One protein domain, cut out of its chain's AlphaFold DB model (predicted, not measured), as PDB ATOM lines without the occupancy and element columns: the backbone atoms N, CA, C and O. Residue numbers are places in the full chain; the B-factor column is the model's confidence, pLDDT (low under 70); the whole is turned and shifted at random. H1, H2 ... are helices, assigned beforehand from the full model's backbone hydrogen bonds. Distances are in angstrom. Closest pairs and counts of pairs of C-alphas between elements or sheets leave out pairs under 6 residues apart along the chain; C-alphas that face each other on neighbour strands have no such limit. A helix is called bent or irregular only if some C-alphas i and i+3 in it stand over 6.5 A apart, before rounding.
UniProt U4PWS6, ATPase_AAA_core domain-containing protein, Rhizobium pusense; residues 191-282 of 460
ATOM      1  N   GLN A 191     -29.136  -6.726 -45.181       84.56
ATOM      2  CA  GLN A 191     -28.629  -7.164 -43.877       84.56
ATOM      3  C   GLN A 191     -27.978  -6.020 -43.094       84.56
ATOM      4  O   GLN A 191     -28.286  -5.831 -41.915       84.56
ATOM      5  N   ARG A 192     -27.102  -5.234 -43.736       85.62
ATOM      6  CA  ARG A 192     -26.450  -4.072 -43.115       85.62
ATOM      7  C   ARG A 192     -27.484  -3.054 -42.655       85.62
ATOM      8  O   ARG A 192     -27.468  -2.684 -41.483       85.62
ATOM      9  N   LYS A 193     -28.413  -2.668 -43.535       87.00
ATOM     10  CA  LYS A 193     -29.479  -1.706 -43.227       87.00
ATOM     11  C   LYS A 193     -30.355  -2.201 -42.077       87.00
ATOM     12  O   LYS A 193     -30.537  -1.475 -41.106       87.00
ATOM     13  N   SER A 194     -30.792  -3.462 -42.123       85.31
ATOM     14  CA  SER A 194     -31.591  -4.084 -41.056       85.31
ATOM     15  C   SER A 194     -30.866  -4.060 -39.707       85.31
ATOM     16  O   SER A 194     -31.448  -3.674 -38.697       85.31
ATOM     17  N   ASN A 195     -29.580  -4.429 -39.677       84.81
ATOM     18  CA  ASN A 195     -28.803  -4.462 -38.440       84.81
ATOM     19  C   ASN A 195     -28.535  -3.056 -37.881       84.81
ATOM     20  O   ASN A 195     -28.674  -2.850 -36.678       84.81
ATOM     21  N   THR A 196     -28.187  -2.087 -38.731       85.75
ATOM     22  CA  THR A 196     -27.972  -0.696 -38.308       85.75
ATOM     23  C   THR A 196     -29.259  -0.075 -37.774       85.75
ATOM     24  O   THR A 196     -29.232   0.559 -36.721       85.75
ATOM     25  N   THR A 197     -30.393  -0.274 -38.449       85.25
ATOM     26  CA  THR A 197     -31.684   0.232 -37.968       85.25
ATOM     27  C   THR A 197     -32.084  -0.445 -36.657       85.25
ATOM     28  O   THR A 197     -32.438   0.244 -35.709       85.25
ATOM     29  N   TYR A 198     -31.913  -1.765 -36.536       85.38
ATOM     30  CA  TYR A 198     -32.172  -2.480 -35.283       85.38
ATOM     31  C   TYR A 198     -31.305  -1.983 -34.116       85.38
ATOM     32  O   TYR A 198     -31.799  -1.833 -33.001       85.38
ATOM     33  N   GLN A 199     -30.015  -1.719 -34.351       83.31
ATOM     34  CA  GLN A 199     -29.118  -1.156 -33.338       83.31
ATOM     35  C   GLN A 199     -29.570   0.232 -32.882       83.31
ATOM     36  O   GLN A 199     -29.541   0.499 -31.686       83.31
ATOM     37  N   LYS A 200     -30.018   1.087 -33.811       86.31
ATOM     38  CA  LYS A 200     -30.571   2.409 -33.483       86.31
ATOM     39  C   LYS A 200     -31.824   2.292 -32.621       86.31
ATOM     40  O   LYS A 200     -31.879   2.921 -31.574       86.31
ATOM     41  N   ILE A 201     -32.769   1.438 -33.023       85.25
ATOM     42  CA  ILE A 201     -33.985   1.176 -32.240       85.25
ATOM     43  C   ILE A 201     -33.588   0.677 -30.845       85.25
ATOM     44  O   ILE A 201     -33.977   1.265 -29.848       85.25
ATOM     45  N   SER A 202     -32.719  -0.336 -30.759       82.69
ATOM     46  CA  SER A 202     -32.270  -0.904 -29.477       82.69
ATOM     47  C   SER A 202     -31.583   0.112 -28.559       82.69
ATOM     48  O   SER A 202     -31.737   0.032 -27.345       82.69
ATOM     49  N   ALA A 203     -30.811   1.047 -29.121       83.88
ATOM     50  CA  ALA A 203     -30.130   2.088 -28.357       83.88
ATOM     51  C   ALA A 203     -31.097   3.162 -27.839       83.88
ATOM     52  O   ALA A 203     -30.906   3.671 -26.735       83.88
ATOM     53  N   ASN A 204     -32.135   3.485 -28.614       82.75
ATOM     54  CA  ASN A 204     -33.107   4.513 -28.256       82.75
ATOM     55  C   ASN A 204     -34.178   4.015 -27.275       82.75
ATOM     56  O   ASN A 204     -34.662   4.822 -26.487       82.75
ATOM     57  N   ILE A 205     -34.458   2.704 -27.237       82.81
ATOM     58  CA  ILE A 205     -35.465   2.091 -26.346       82.81
ATOM     59  C   ILE A 205     -35.341   2.559 -24.895       82.81
ATOM     60  O   ILE A 205     -36.350   2.835 -24.259       82.81
ATOM     61  N   ILE A 206     -34.125   2.622 -24.341       78.12
ATOM     62  CA  ILE A 206     -33.942   2.976 -22.926       78.12
ATOM     63  C   ILE A 206     -34.342   4.433 -22.684       78.12
ATOM     64  O   ILE A 206     -35.040   4.712 -21.716       78.12
ATOM     65  N   ASN A 207     -33.944   5.344 -23.572       81.12
ATOM     66  CA  ASN A 207     -34.314   6.754 -23.460       81.12
ATOM     67  C   ASN A 207     -35.827   6.932 -23.657       81.12
ATOM     68  O   ASN A 207     -36.468   7.633 -22.887       81.12
ATOM     69  N   GLU A 208     -36.417   6.223 -24.621       80.19
ATOM     70  CA  GLU A 208     -37.861   6.247 -24.889       80.19
ATOM     71  C   GLU A 208     -38.684   5.690 -23.714       80.19
ATOM     72  O   GLU A 208     -39.753   6.213 -23.398       80.19
ATOM     73  N   LEU A 209     -38.171   4.666 -23.021       78.94
ATOM     74  CA  LEU A 209     -38.764   4.130 -21.792       78.94
ATOM     75  C   LEU A 209     -38.668   5.112 -20.618       78.94
ATOM     76  O   LEU A 209     -39.615   5.210 -19.841       78.94
ATOM     77  N   LEU A 210     -37.539   5.810 -20.476       79.75
ATOM     78  CA  LEU A 210     -37.316   6.777 -19.397       79.75
ATOM     79  C   LEU A 210     -38.175   8.035 -19.561       79.75
ATOM     80  O   LEU A 210     -38.709   8.536 -18.573       79.75
ATOM     81  N   ASP A 211     -38.340   8.505 -20.796       79.44
ATOM     82  CA  ASP A 211     -39.051   9.748 -21.102       79.44
ATOM     83  C   ASP A 211     -40.569   9.540 -21.283       79.44
ATOM     84  O   ASP A 211     -41.320  10.509 -21.407       79.44
ATOM     85  N   GLY A 212     -41.046   8.287 -21.297       72.19
ATOM     86  CA  GLY A 212     -42.470   7.946 -21.425       72.19
ATOM     87  C   GLY A 212     -43.074   8.219 -22.809       72.19
ATOM     88  O   GLY A 212     -44.288   8.108 -22.987       72.19
ATOM     89  N   SER A 213     -42.243   8.539 -23.805       70.06
ATOM     90  CA  SER A 213     -42.657   8.947 -25.157       70.06
ATOM     91  C   SER A 213     -43.358   7.842 -25.961       70.06
ATOM     92  O   SER A 213     -44.037   8.127 -26.947       70.06
ATOM     93  N   TYR A 214     -43.259   6.583 -25.522       73.25
ATOM     94  CA  TYR A 214     -43.958   5.447 -26.130       73.25
ATOM     95  C   TYR A 214     -45.484   5.487 -25.924       73.25
ATOM     96  O   TYR A 214     -46.221   4.852 -26.683       73.25
ATOM     97  N   ALA A 215     -45.976   6.213 -24.910       67.44
ATOM     98  CA  ALA A 215     -47.400   6.263 -24.582       67.44
ATOM     99  C   ALA A 215     -48.227   6.947 -25.689       67.44
ATOM    100  O   ALA A 215     -49.274   6.426 -26.074       67.44
ATOM    101  N   ASP A 216     -47.711   8.034 -26.268       64.56
ATOM    102  CA  ASP A 216     -48.384   8.807 -27.323       64.56
ATOM    103  C   ASP A 216     -48.361   8.108 -28.692       64.56
ATOM    104  O   ASP A 216     -49.232   8.328 -29.532       64.56
ATOM    105  N   ALA A 217     -47.382   7.232 -28.927       57.97
ATOM    106  CA  ALA A 217     -47.207   6.521 -30.194       57.97
ATOM    107  C   ALA A 217     -47.986   5.189 -30.271       57.97
ATOM    108  O   ALA A 217     -48.109   4.597 -31.347       57.97
ATOM    109  N   SER A 218     -48.549   4.727 -29.148       56.75
ATOM    110  CA  SER A 218     -49.272   3.450 -29.031       56.75
ATOM    111  C   SER A 218     -50.622   3.400 -29.771       56.75
ATOM    112  O   SER A 218     -51.219   2.332 -29.898       56.75
ATOM    113  N   SER A 219     -51.094   4.527 -30.316       56.81
ATOM    114  CA  SER A 219     -52.305   4.604 -31.143       56.81
ATOM    115  C   SER A 219     -52.127   4.081 -32.576       56.81
ATOM    116  O   SER A 219     -53.122   3.869 -33.270       56.81
ATOM    117  N   ASN A 220     -50.888   3.853 -33.033       58.41
ATOM    118  CA  ASN A 220     -50.612   3.246 -34.337       58.41
ATOM    119  C   ASN A 220     -50.491   1.716 -34.212       58.41
ATOM    120  O   ASN A 220     -49.466   1.193 -33.787       58.41
ATOM    121  N   ASN A 221     -51.517   0.987 -34.663       64.62
ATOM    122  CA  ASN A 221     -51.549  -0.487 -34.725       64.62
ATOM    123  C   ASN A 221     -50.710  -1.081 -35.879       64.62
ATOM    124  O   ASN A 221     -51.019  -2.152 -36.398       64.62
ATOM    125  N   ASP A 222     -49.676  -0.380 -36.334       72.25
ATOM    126  CA  ASP A 222     -48.904  -0.757 -37.517       72.25
ATOM    127  C   ASP A 222     -47.804  -1.760 -37.141       72.25
ATOM    128  O   ASP A 222     -46.614  -1.447 -37.149       72.25
ATOM    129  N   SER A 223     -48.210  -2.972 -36.762       78.12
ATOM    130  CA  SER A 223     -47.308  -4.088 -36.466       78.12
ATOM    131  C   SER A 223     -46.901  -4.833 -37.744       78.12
ATOM    132  O   SER A 223     -47.716  -4.949 -38.664       78.12
ATOM    133  N   PRO A 224     -45.678  -5.389 -37.814       83.50
ATOM    134  CA  PRO A 224     -45.281  -6.227 -38.938       83.50
ATOM    135  C   PRO A 224     -46.085  -7.536 -38.942       83.50
ATOM    136  O   PRO A 224     -46.686  -7.910 -37.939       83.50
ATOM    137  N   ASP A 225     -46.089  -8.253 -40.065       86.12
ATOM    138  CA  ASP A 225     -46.606  -9.625 -40.093       86.12
ATOM    139  C   ASP A 225     -45.635 -10.590 -39.381       86.12
ATOM    140  O   ASP A 225     -44.417 -10.364 -39.362       86.12
ATOM    141  N   LYS A 226     -46.148 -11.710 -38.843       85.50
ATOM    142  CA  LYS A 226     -45.333 -12.753 -38.186       85.50
ATOM    143  C   LYS A 226     -44.202 -13.220 -39.106       85.50
ATOM    144  O   LYS A 226     -43.055 -13.306 -38.669       85.50
ATOM    145  N   SER A 227     -44.503 -13.455 -40.386       84.50
ATOM    146  CA  SER A 227     -43.512 -13.944 -41.350       84.50
ATOM    147  C   SER A 227     -42.426 -12.907 -41.672       84.50
ATOM    148  O   SER A 227     -41.249 -13.254 -41.795       84.50
ATOM    149  N   GLU A 228     -42.788 -11.623 -41.761       84.44
ATOM    150  CA  GLU A 228     -41.839 -10.529 -42.004       84.44
ATOM    151  C   GLU A 228     -40.906 -10.328 -40.803       84.44
ATOM    152  O   GLU A 228     -39.693 -10.174 -40.977       84.44
ATOM    153  N   LEU A 229     -41.450 -10.415 -39.586       85.75
ATOM    154  CA  LEU A 229     -40.679 -10.296 -38.352       85.75
ATOM    155  C   LEU A 229     -39.693 -11.463 -38.177       85.75
ATOM    156  O   LEU A 229     -38.524 -11.252 -37.843       85.75
ATOM    157  N   GLU A 230     -40.125 -12.694 -38.461       83.75
ATOM    158  CA  GLU A 230     -39.253 -13.874 -38.458       83.75
ATOM    159  C   GLU A 230     -38.106 -13.742 -39.468       83.75
ATOM    160  O   GLU A 230     -36.945 -14.014 -39.145       83.75
ATOM    161  N   LEU A 231     -38.406 -13.293 -40.692       83.62
ATOM    162  CA  LEU A 231     -37.393 -13.054 -41.720       83.62
ATOM    163  C   LEU A 231     -36.389 -11.982 -41.287       83.62
ATOM    164  O   LEU A 231     -35.181 -12.180 -41.450       83.62
ATOM    165  N   PHE A 232     -36.865 -10.885 -40.697       84.44
ATOM    166  CA  PHE A 232     -36.023  -9.808 -40.186       84.44
ATOM    167  C   PHE A 232     -35.036 -10.310 -39.124       84.44
ATOM    168  O   PHE A 232     -33.821 -10.121 -39.257       84.44
ATOM    169  N   PHE A 233     -35.518 -11.041 -38.114       82.44
ATOM    170  CA  PHE A 233     -34.644 -11.601 -37.081       82.44
ATOM    171  C   PHE A 233     -33.680 -12.658 -37.628       82.44
ATOM    172  O   PHE A 233     -32.510 -12.676 -37.240       82.44
ATOM    173  N   ASN A 234     -34.115 -13.501 -38.568       81.56
ATOM    174  CA  ASN A 234     -33.240 -14.479 -39.217       81.56
ATOM    175  C   ASN A 234     -32.084 -13.819 -39.989       81.56
ATOM    176  O   ASN A 234     -30.964 -14.333 -39.976       81.56
ATOM    177  N   ARG A 235     -32.309 -12.651 -40.602       78.56
ATOM    178  CA  ARG A 235     -31.248 -11.874 -41.266       78.56
ATOM    179  C   ARG A 235     -30.242 -11.307 -40.263       78.56
ATOM    180  O   ARG A 235     -29.040 -11.436 -40.479       78.56
ATOM    181  N   ILE A 236     -30.711 -10.766 -39.137       79.00
ATOM    182  CA  ILE A 236     -29.834 -10.271 -38.057       79.00
ATOM    183  C   ILE A 236     -28.991 -11.413 -37.464       79.00
ATOM    184  O   ILE A 236     -27.802 -11.230 -37.185       79.00
ATOM    185  N   ARG A 237     -29.581 -12.607 -37.305       73.56
ATOM    186  CA  ARG A 237     -28.888 -13.817 -36.830       73.56
ATOM    187  C   ARG A 237     -27.724 -14.206 -37.734       73.56
ATOM    188  O   ARG A 237     -26.625 -14.446 -37.233       73.56
ATOM    189  N   ALA A 238     -27.949 -14.241 -39.047       66.94
ATOM    190  CA  ALA A 238     -26.952 -14.683 -40.021       66.94
ATOM    191  C   ALA A 238     -25.652 -13.859 -39.955       66.94
ATOM    192  O   ALA A 238     -24.562 -14.419 -40.055       66.94
ATOM    193  N   THR A 239     -25.743 -12.549 -39.706       63.34
ATOM    194  CA  THR A 239     -24.570 -11.664 -39.585       63.34
ATOM    195  C   THR A 239     -23.789 -11.882 -38.282       63.34
ATOM    196  O   THR A 239     -22.570 -11.718 -38.253       63.34
ATOM    197  N   ARG A 240     -24.467 -12.267 -37.193       63.56
ATOM    198  CA  ARG A 240     -23.879 -12.404 -35.845       63.56
ATOM    199  C   ARG A 240     -23.439 -13.836 -35.509       63.56
ATOM    200  O   ARG A 240     -22.949 -14.084 -34.409       63.56
ATOM    201  N   ALA A 241     -23.547 -14.760 -36.468       57.50
ATOM    202  CA  ALA A 241     -23.329 -16.198 -36.298       57.50
ATOM    203  C   ALA A 241     -21.936 -16.604 -35.773       57.50
ATOM    204  O   ALA A 241     -21.783 -17.707 -35.256       57.50
ATOM    205  N   ARG A 242     -20.924 -15.725 -35.843       55.53
ATOM    206  CA  ARG A 242     -19.602 -15.998 -35.253       55.53
ATOM    207  C   ARG A 242     -19.605 -16.001 -33.713       55.53
ATOM    208  O   ARG A 242     -18.758 -16.671 -33.146       55.53
ATOM    209  N   ASN A 243     -20.582 -15.348 -33.064       52.44
ATOM    210  CA  ASN A 243     -20.752 -15.280 -31.600       52.44
ATOM    211  C   ASN A 243     -22.211 -15.595 -31.176       52.44
ATOM    212  O   ASN A 243     -22.774 -14.948 -30.294       52.44
ATOM    213  N   ALA A 244     -22.863 -16.553 -31.846       49.22
ATOM    214  CA  ALA A 244     -24.307 -16.807 -31.731       49.22
ATOM    215  C   ALA A 244     -24.796 -17.331 -30.367       49.22
ATOM    216  O   ALA A 244     -25.998 -17.344 -30.121       49.22
ATOM    217  N   SER A 245     -23.902 -17.772 -29.482       53.69
ATOM    218  CA  SER A 245     -24.263 -18.476 -28.245       53.69
ATOM    219  C   SER A 245     -24.851 -17.591 -27.135       53.69
ATOM    220  O   SER A 245     -25.288 -18.135 -26.126       53.69
ATOM    221  N   GLN A 246     -24.889 -16.261 -27.292       51.66
ATOM    222  CA  GLN A 246     -25.300 -15.339 -26.216       51.66
ATOM    223  C   GLN A 246     -26.485 -14.415 -26.540       51.66
ATOM    224  O   GLN A 246     -26.898 -13.646 -25.677       51.66
ATOM    225  N   ILE A 247     -27.060 -14.464 -27.747       56.03
ATOM    226  CA  ILE A 247     -28.189 -13.587 -28.098       56.03
ATOM    227  C   ILE A 247     -29.497 -14.369 -27.960       56.03
ATOM    228  O   ILE A 247     -29.831 -15.192 -28.811       56.03
ATOM    229  N   VAL A 248     -30.244 -14.087 -26.890       60.34
ATOM    230  CA  VAL A 248     -31.630 -14.539 -26.726       60.34
ATOM    231  C   VAL A 248     -32.504 -13.682 -27.636       60.34
ATOM    232  O   VAL A 248     -32.588 -12.468 -27.471       60.34
ATOM    233  N   PHE A 249     -33.109 -14.307 -28.639       64.81
ATOM    234  CA  PHE A 249     -34.060 -13.636 -29.520       64.81
ATOM    235  C   PHE A 249     -35.476 -13.726 -28.940       64.81
ATOM    236  O   PHE A 249     -35.762 -14.693 -28.234       64.81
ATOM    237  N   PRO A 250     -36.360 -12.761 -29.254       69.38
ATOM    238  CA  PRO A 250     -37.722 -12.758 -28.739       69.38
ATOM    239  C   PRO A 250     -38.501 -14.001 -29.171       69.38
ATOM    240  O   PRO A 250     -38.345 -14.482 -30.297       69.38
ATOM    241  N   ASP A 251     -39.367 -14.484 -28.284       73.44
ATOM    242  CA  ASP A 251     -40.366 -15.495 -28.608       73.44
ATOM    243  C   ASP A 251     -41.488 -14.834 -29.417       73.44
ATOM    244  O   ASP A 251     -42.386 -14.191 -28.873       73.44
ATOM    245  N   ILE A 252     -41.386 -14.946 -30.741       78.00
ATOM    246  CA  ILE A 252     -42.334 -14.337 -31.678       78.00
ATOM    247  C   ILE A 252     -43.740 -14.915 -31.472       78.00
ATOM    248  O   ILE A 252     -44.723 -14.213 -31.689       78.00
ATOM    249  N   GLU A 253     -43.870 -16.160 -31.010       72.81
ATOM    250  CA  GLU A 253     -45.185 -16.770 -30.809       72.81
ATOM    251  C   GLU A 253     -45.929 -16.124 -29.648       72.81
ATOM    252  O   GLU A 253     -47.111 -15.824 -29.794       72.81
ATOM    253  N   LYS A 254     -45.225 -15.801 -28.557       76.81
ATOM    254  CA  LYS A 254     -45.801 -15.061 -27.423       76.81
ATOM    255  C   LYS A 254     -46.247 -13.648 -27.782       76.81
ATOM    256  O   LYS A 254     -47.238 -13.158 -27.248       76.81
ATOM    257  N   ILE A 255     -45.542 -12.998 -28.709       77.62
ATOM    258  CA  ILE A 255     -45.880 -11.646 -29.177       77.62
ATOM    259  C   ILE A 255     -47.238 -11.636 -29.893       77.62
ATOM    260  O   ILE A 255     -48.032 -10.725 -29.677       77.62
ATOM    261  N   TYR A 256     -47.527 -12.644 -30.723       79.00
ATOM    262  CA  TYR A 256     -48.788 -12.708 -31.476       79.00
ATOM    263  C   TYR A 256     -49.889 -13.519 -30.781       79.00
ATOM    264  O   TYR A 256     -51.055 -13.362 -31.134       79.00
ATOM    265  N   SER A 257     -49.564 -14.365 -29.795       75.56
ATOM    266  CA  SER A 257     -50.568 -15.082 -28.996       75.56
ATOM    267  C   SER A 257     -51.289 -14.183 -27.989       75.56
ATOM    268  O   SER A 257     -52.352 -14.560 -27.501       75.56
ATOM    269  N   GLY A 258     -50.731 -13.006 -27.683       71.81
ATOM    270  CA  GLY A 258     -51.286 -12.091 -26.685       71.81
ATOM    271  C   GLY A 258     -51.002 -12.507 -25.238       71.81
ATOM    272  O   GLY A 258     -51.624 -11.968 -24.328       71.81
ATOM    273  N   ASP A 259     -50.090 -13.459 -25.019       74.69
ATOM    274  CA  ASP A 259     -49.735 -13.983 -23.692       74.69
ATOM    275  C   ASP A 259     -48.690 -13.088 -22.998       74.69
ATOM    276  O   ASP A 259     -47.523 -13.452 -22.827       74.69
ATOM    277  N   PHE A 260     -49.091 -11.856 -22.674       76.44
ATOM    278  CA  PHE A 260     -48.277 -10.880 -21.946       76.44
ATOM    279  C   PHE A 260     -49.145  -9.909 -21.136       76.44
ATOM    280  O   PHE A 260     -50.328  -9.719 -21.413       76.44
ATOM    281  N   ASP A 261     -48.540  -9.291 -20.120       76.06
ATOM    282  CA  ASP A 261     -49.206  -8.352 -19.213       76.06
ATOM    283  C   ASP A 261     -49.735  -7.108 -19.957       76.06
ATOM    284  O   ASP A 261     -49.050  -6.536 -20.815       76.06
ATOM    285  N   GLU A 262     -50.946  -6.659 -19.609       74.44
ATOM    286  CA  GLU A 262     -51.603  -5.500 -20.227       74.44
ATOM    287  C   GLU A 262     -50.775  -4.219 -20.071       74.44
ATOM    288  O   GLU A 262     -50.775  -3.381 -20.973       74.44
ATOM    289  N   GLY A 263     -49.999  -4.094 -18.988       74.56
ATOM    290  CA  GLY A 263     -49.098  -2.958 -18.772       74.56
ATOM    291  C   GLY A 263     -47.948  -2.862 -19.786       74.56
ATOM    292  O   GLY A 263     -47.447  -1.772 -20.051       74.56
ATOM    293  N   VAL A 264     -47.548  -3.983 -20.397       76.75
ATOM    294  CA  VAL A 264     -46.429  -4.059 -21.358       76.75
ATOM    295  C   VAL A 264     -46.905  -3.830 -22.796       76.75
ATOM    296  O   VAL A 264     -46.122  -3.457 -23.672       76.75
ATOM    297  N   LYS A 265     -48.207  -4.005 -23.047       78.88
ATOM    298  CA  LYS A 265     -48.822  -3.922 -24.377       78.88
ATOM    299  C   LYS A 265     -48.539  -2.607 -25.121       78.88
ATOM    300  O   LYS A 265     -48.155  -2.698 -26.287       78.88
ATOM    301  N   PRO A 266     -48.669  -1.406 -24.516       80.38
ATOM    302  CA  PRO A 266     -48.437  -0.152 -25.238       80.38
ATOM    303  C   PRO A 266     -46.992  -0.025 -25.728       80.38
ATOM    304  O   PRO A 266     -46.747   0.364 -26.868       80.38
ATOM    305  N   PHE A 267     -46.035  -0.425 -24.887       80.44
ATOM    306  CA  PHE A 267     -44.620  -0.420 -25.235       80.44
ATOM    307  C   PHE A 267     -44.288  -1.458 -26.314       80.44
ATOM    308  O   PHE A 267     -43.555  -1.159 -27.252       80.44
ATOM    309  N   LEU A 268     -44.851  -2.666 -26.218       81.44
ATOM    310  CA  LEU A 268     -44.643  -3.702 -27.227       81.44
ATOM    311  C   LEU A 268     -45.153  -3.255 -28.602       81.44
ATOM    312  O   LEU A 268     -44.449  -3.436 -29.592       81.44
ATOM    313  N   LEU A 269     -46.339  -2.645 -28.669       81.31
ATOM    314  CA  LEU A 269     -46.893  -2.125 -29.923       81.31
ATOM    315  C   LEU A 269     -46.014  -1.023 -30.519       81.31
ATOM    316  O   LEU A 269     -45.731  -1.058 -31.714       81.31
ATOM    317  N   TYR A 270     -45.521  -0.107 -29.685       83.62
ATOM    318  CA  TYR A 270     -44.567   0.919 -30.099       83.62
ATOM    319  C   TYR A 270     -43.248   0.323 -30.627       83.62
ATOM    320  O   TYR A 270     -42.739   0.705 -31.678       83.62
ATOM    321  N   PHE A 271     -42.696  -0.671 -29.935       83.25
ATOM    322  CA  PHE A 271     -41.479  -1.334 -30.391       83.25
ATOM    323  C   PHE A 271     -41.697  -2.082 -31.715       83.25
ATOM    324  O   PHE A 271     -40.848  -2.037 -32.609       83.25
ATOM    325  N   LEU A 272     -42.846  -2.746 -31.872       85.50
ATOM    326  CA  LEU A 272     -43.215  -3.426 -33.109       85.50
ATOM    327  C   LEU A 272     -43.428  -2.449 -34.265       85.50
ATOM    328  O   LEU A 272     -43.006  -2.768 -35.375       85.50
ATOM    329  N   SER A 273     -44.015  -1.272 -34.036       84.75
ATOM    330  CA  SER A 273     -44.177  -0.266 -35.090       84.75
ATOM    331  C   SER A 273     -42.826   0.277 -35.562       84.75
ATOM    332  O   SER A 273     -42.575   0.312 -36.767       84.75
ATOM    333  N   ASN A 274     -41.889   0.543 -34.647       85.19
ATOM    334  CA  ASN A 274     -40.513   0.916 -34.997       85.19
ATOM    335  C   ASN A 274     -39.795  -0.183 -35.809       85.19
ATOM    336  O   ASN A 274     -39.079   0.096 -36.776       85.19
ATOM    337  N   LEU A 275     -39.989  -1.459 -35.455       86.81
ATOM    338  CA  LEU A 275     -39.468  -2.577 -36.250       86.81
ATOM    339  C   LEU A 275     -40.146  -2.677 -37.621       86.81
ATOM    340  O   LEU A 275     -39.481  -2.991 -38.608       86.81
ATOM    341  N   ASN A 276     -41.443  -2.396 -37.701       88.50
ATOM    342  CA  ASN A 276     -42.170  -2.379 -38.960       88.50
ATOM    343  C   ASN A 276     -41.641  -1.285 -39.893       88.50
ATOM    344  O   ASN A 276     -41.437  -1.541 -41.076       88.50
ATOM    345  N   GLU A 277     -41.317  -0.097 -39.377       85.69
ATOM    346  CA  GLU A 277     -40.634   0.945 -40.155       85.69
ATOM    347  C   GLU A 277     -39.274   0.468 -40.683       85.69
ATOM    348  O   GLU A 277     -38.943   0.670 -41.858       85.69
ATOM    349  N   ALA A 278     -38.500  -0.238 -39.851       85.50
ATOM    350  CA  ALA A 278     -37.230  -0.824 -40.270       85.50
ATOM    351  C   ALA A 278     -37.411  -1.831 -41.417       85.50
ATOM    352  O   ALA A 278     -36.671  -1.771 -42.403       85.50
ATOM    353  N   ILE A 279     -38.415  -2.707 -41.318       86.56
ATOM    354  CA  ILE A 279     -38.770  -3.689 -42.352       86.56
ATOM    355  C   ILE A 279     -39.242  -2.978 -43.628       86.56
ATOM    356  O   ILE A 279     -38.764  -3.281 -44.723       86.56
ATOM    357  N   LYS A 280     -40.119  -1.974 -43.514       88.94
ATOM    358  CA  LYS A 280     -40.594  -1.159 -44.645       88.94
ATOM    359  C   LYS A 280     -39.443  -0.466 -45.371       88.94
ATOM    360  O   LYS A 280     -39.462  -0.381 -46.596       88.94
ATOM    361  N   SER A 281     -38.396  -0.057 -44.655       87.75
ATOM    362  CA  SER A 281     -37.224   0.581 -45.263       87.75
ATOM    363  C   SER A 281     -36.423  -0.334 -46.206       87.75
ATOM    364  O   SER A 281     -35.685   0.176 -47.055       87.75
ATOM    365  N   THR A 282     -36.533  -1.663 -46.072       87.94
ATOM    366  CA  THR A 282     -35.869  -2.634 -46.962       87.94
ATOM    367  C   THR A 282     -36.779  -3.153 -48.073       87.94
ATOM    368  O   THR A 282     -36.262  -3.708 -49.041       87.94
TER     369      THR A 282
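AT A GLANCE: This is residues 191 to 282 of the 460 residues of the protein "ATPase_AAA_core domain-containing protein" of Rhizobium pusense (UniProt U4PWS6). H1 and H5 run side by side in opposite ways, and H3 runs crosswise to both near the end where H1 begins and H5 ends. H2 packs on H5 towards its beginning, and H4 folds back beside the first residues of H3, while residues 241 to 246 of H3 turn away at a sharp kink and stick out. The printed part has 92 residues with five named helices, H1 to H5 in order along the chain, and no named strand; the class is all helix. It is compact, with a radius of gyration of the C-alphas of 13.4 A and spans of 37 by 27 by 26 A.

HOW THE PARTS SIT: H1, residues 191 to 211, has a kink of 31 degrees near residue 204 and is only just irregular: C-alphas 203 and 206 are 6.7 A apart. With residues 194 to 201 alone it touches H5, residues 265 to 280, at a shallow tilt of 27 degrees, opposite ways; their closest C-alphas, of Thr 197 and Ala 278, are 6.1 A apart. H3, residues 226 to 246, is irregular, with C-alphas 242 and 245 8.8 A apart, and has a kink of 101 degrees near residue 240. H1 touches H3 with residues 191 to 195 alone, about perpendicular at 85 degrees; the closest C-alphas, of Asn 195 and Ile 236, are 5.9 A apart. H3 and H5 only just touch, with 3 pairs of C-alphas within 8 A, the closest being those of Phe 232 and Ile 279 at 7.0 A; their lines are about perpendicular at 87 degrees. H4, residues 252 to 257, forms a helical hairpin with H3, at a shallow tilt of 34 degrees, only just short of steep; their closest C-alphas, of Lys 226 and Ile 252, are 7.3 A apart. H4 and H5 are only just apart, their closest C-alphas being 8.3 A from each other. H2, residues 214 to 217, touches H5, with the C-alphas of Tyr 214 and Phe 267 closest at 6.0 A. H1 and H2 are close but not clearly touching. In H4 and H5 every O i to N i+4 pair is within hydrogen-bond range, in H1 15 of 17 and in H3 11 of 17; H2 is too short for such a pair.

IN THESE COORDINATES: H1 begins at C-alpha 191, (-28.629, -7.164, -43.877), and is 30.2 A long from first to last C-alpha. H3 begins at C-alpha 226, (-45.333, -12.753, -38.186), and measures 23.5 A. H5 measures 22.0 A and ends at C-alpha 280, (-40.594, -1.159, -44.645).

THE WHOLE: The C-alphas farthest apart, of Ser 219 and Arg 242, are 38.9 A apart. The printed part has no cut and no long link. Its mean pLDDT is 76.5, with residues 215 to 221 and 238 to 250 under 70.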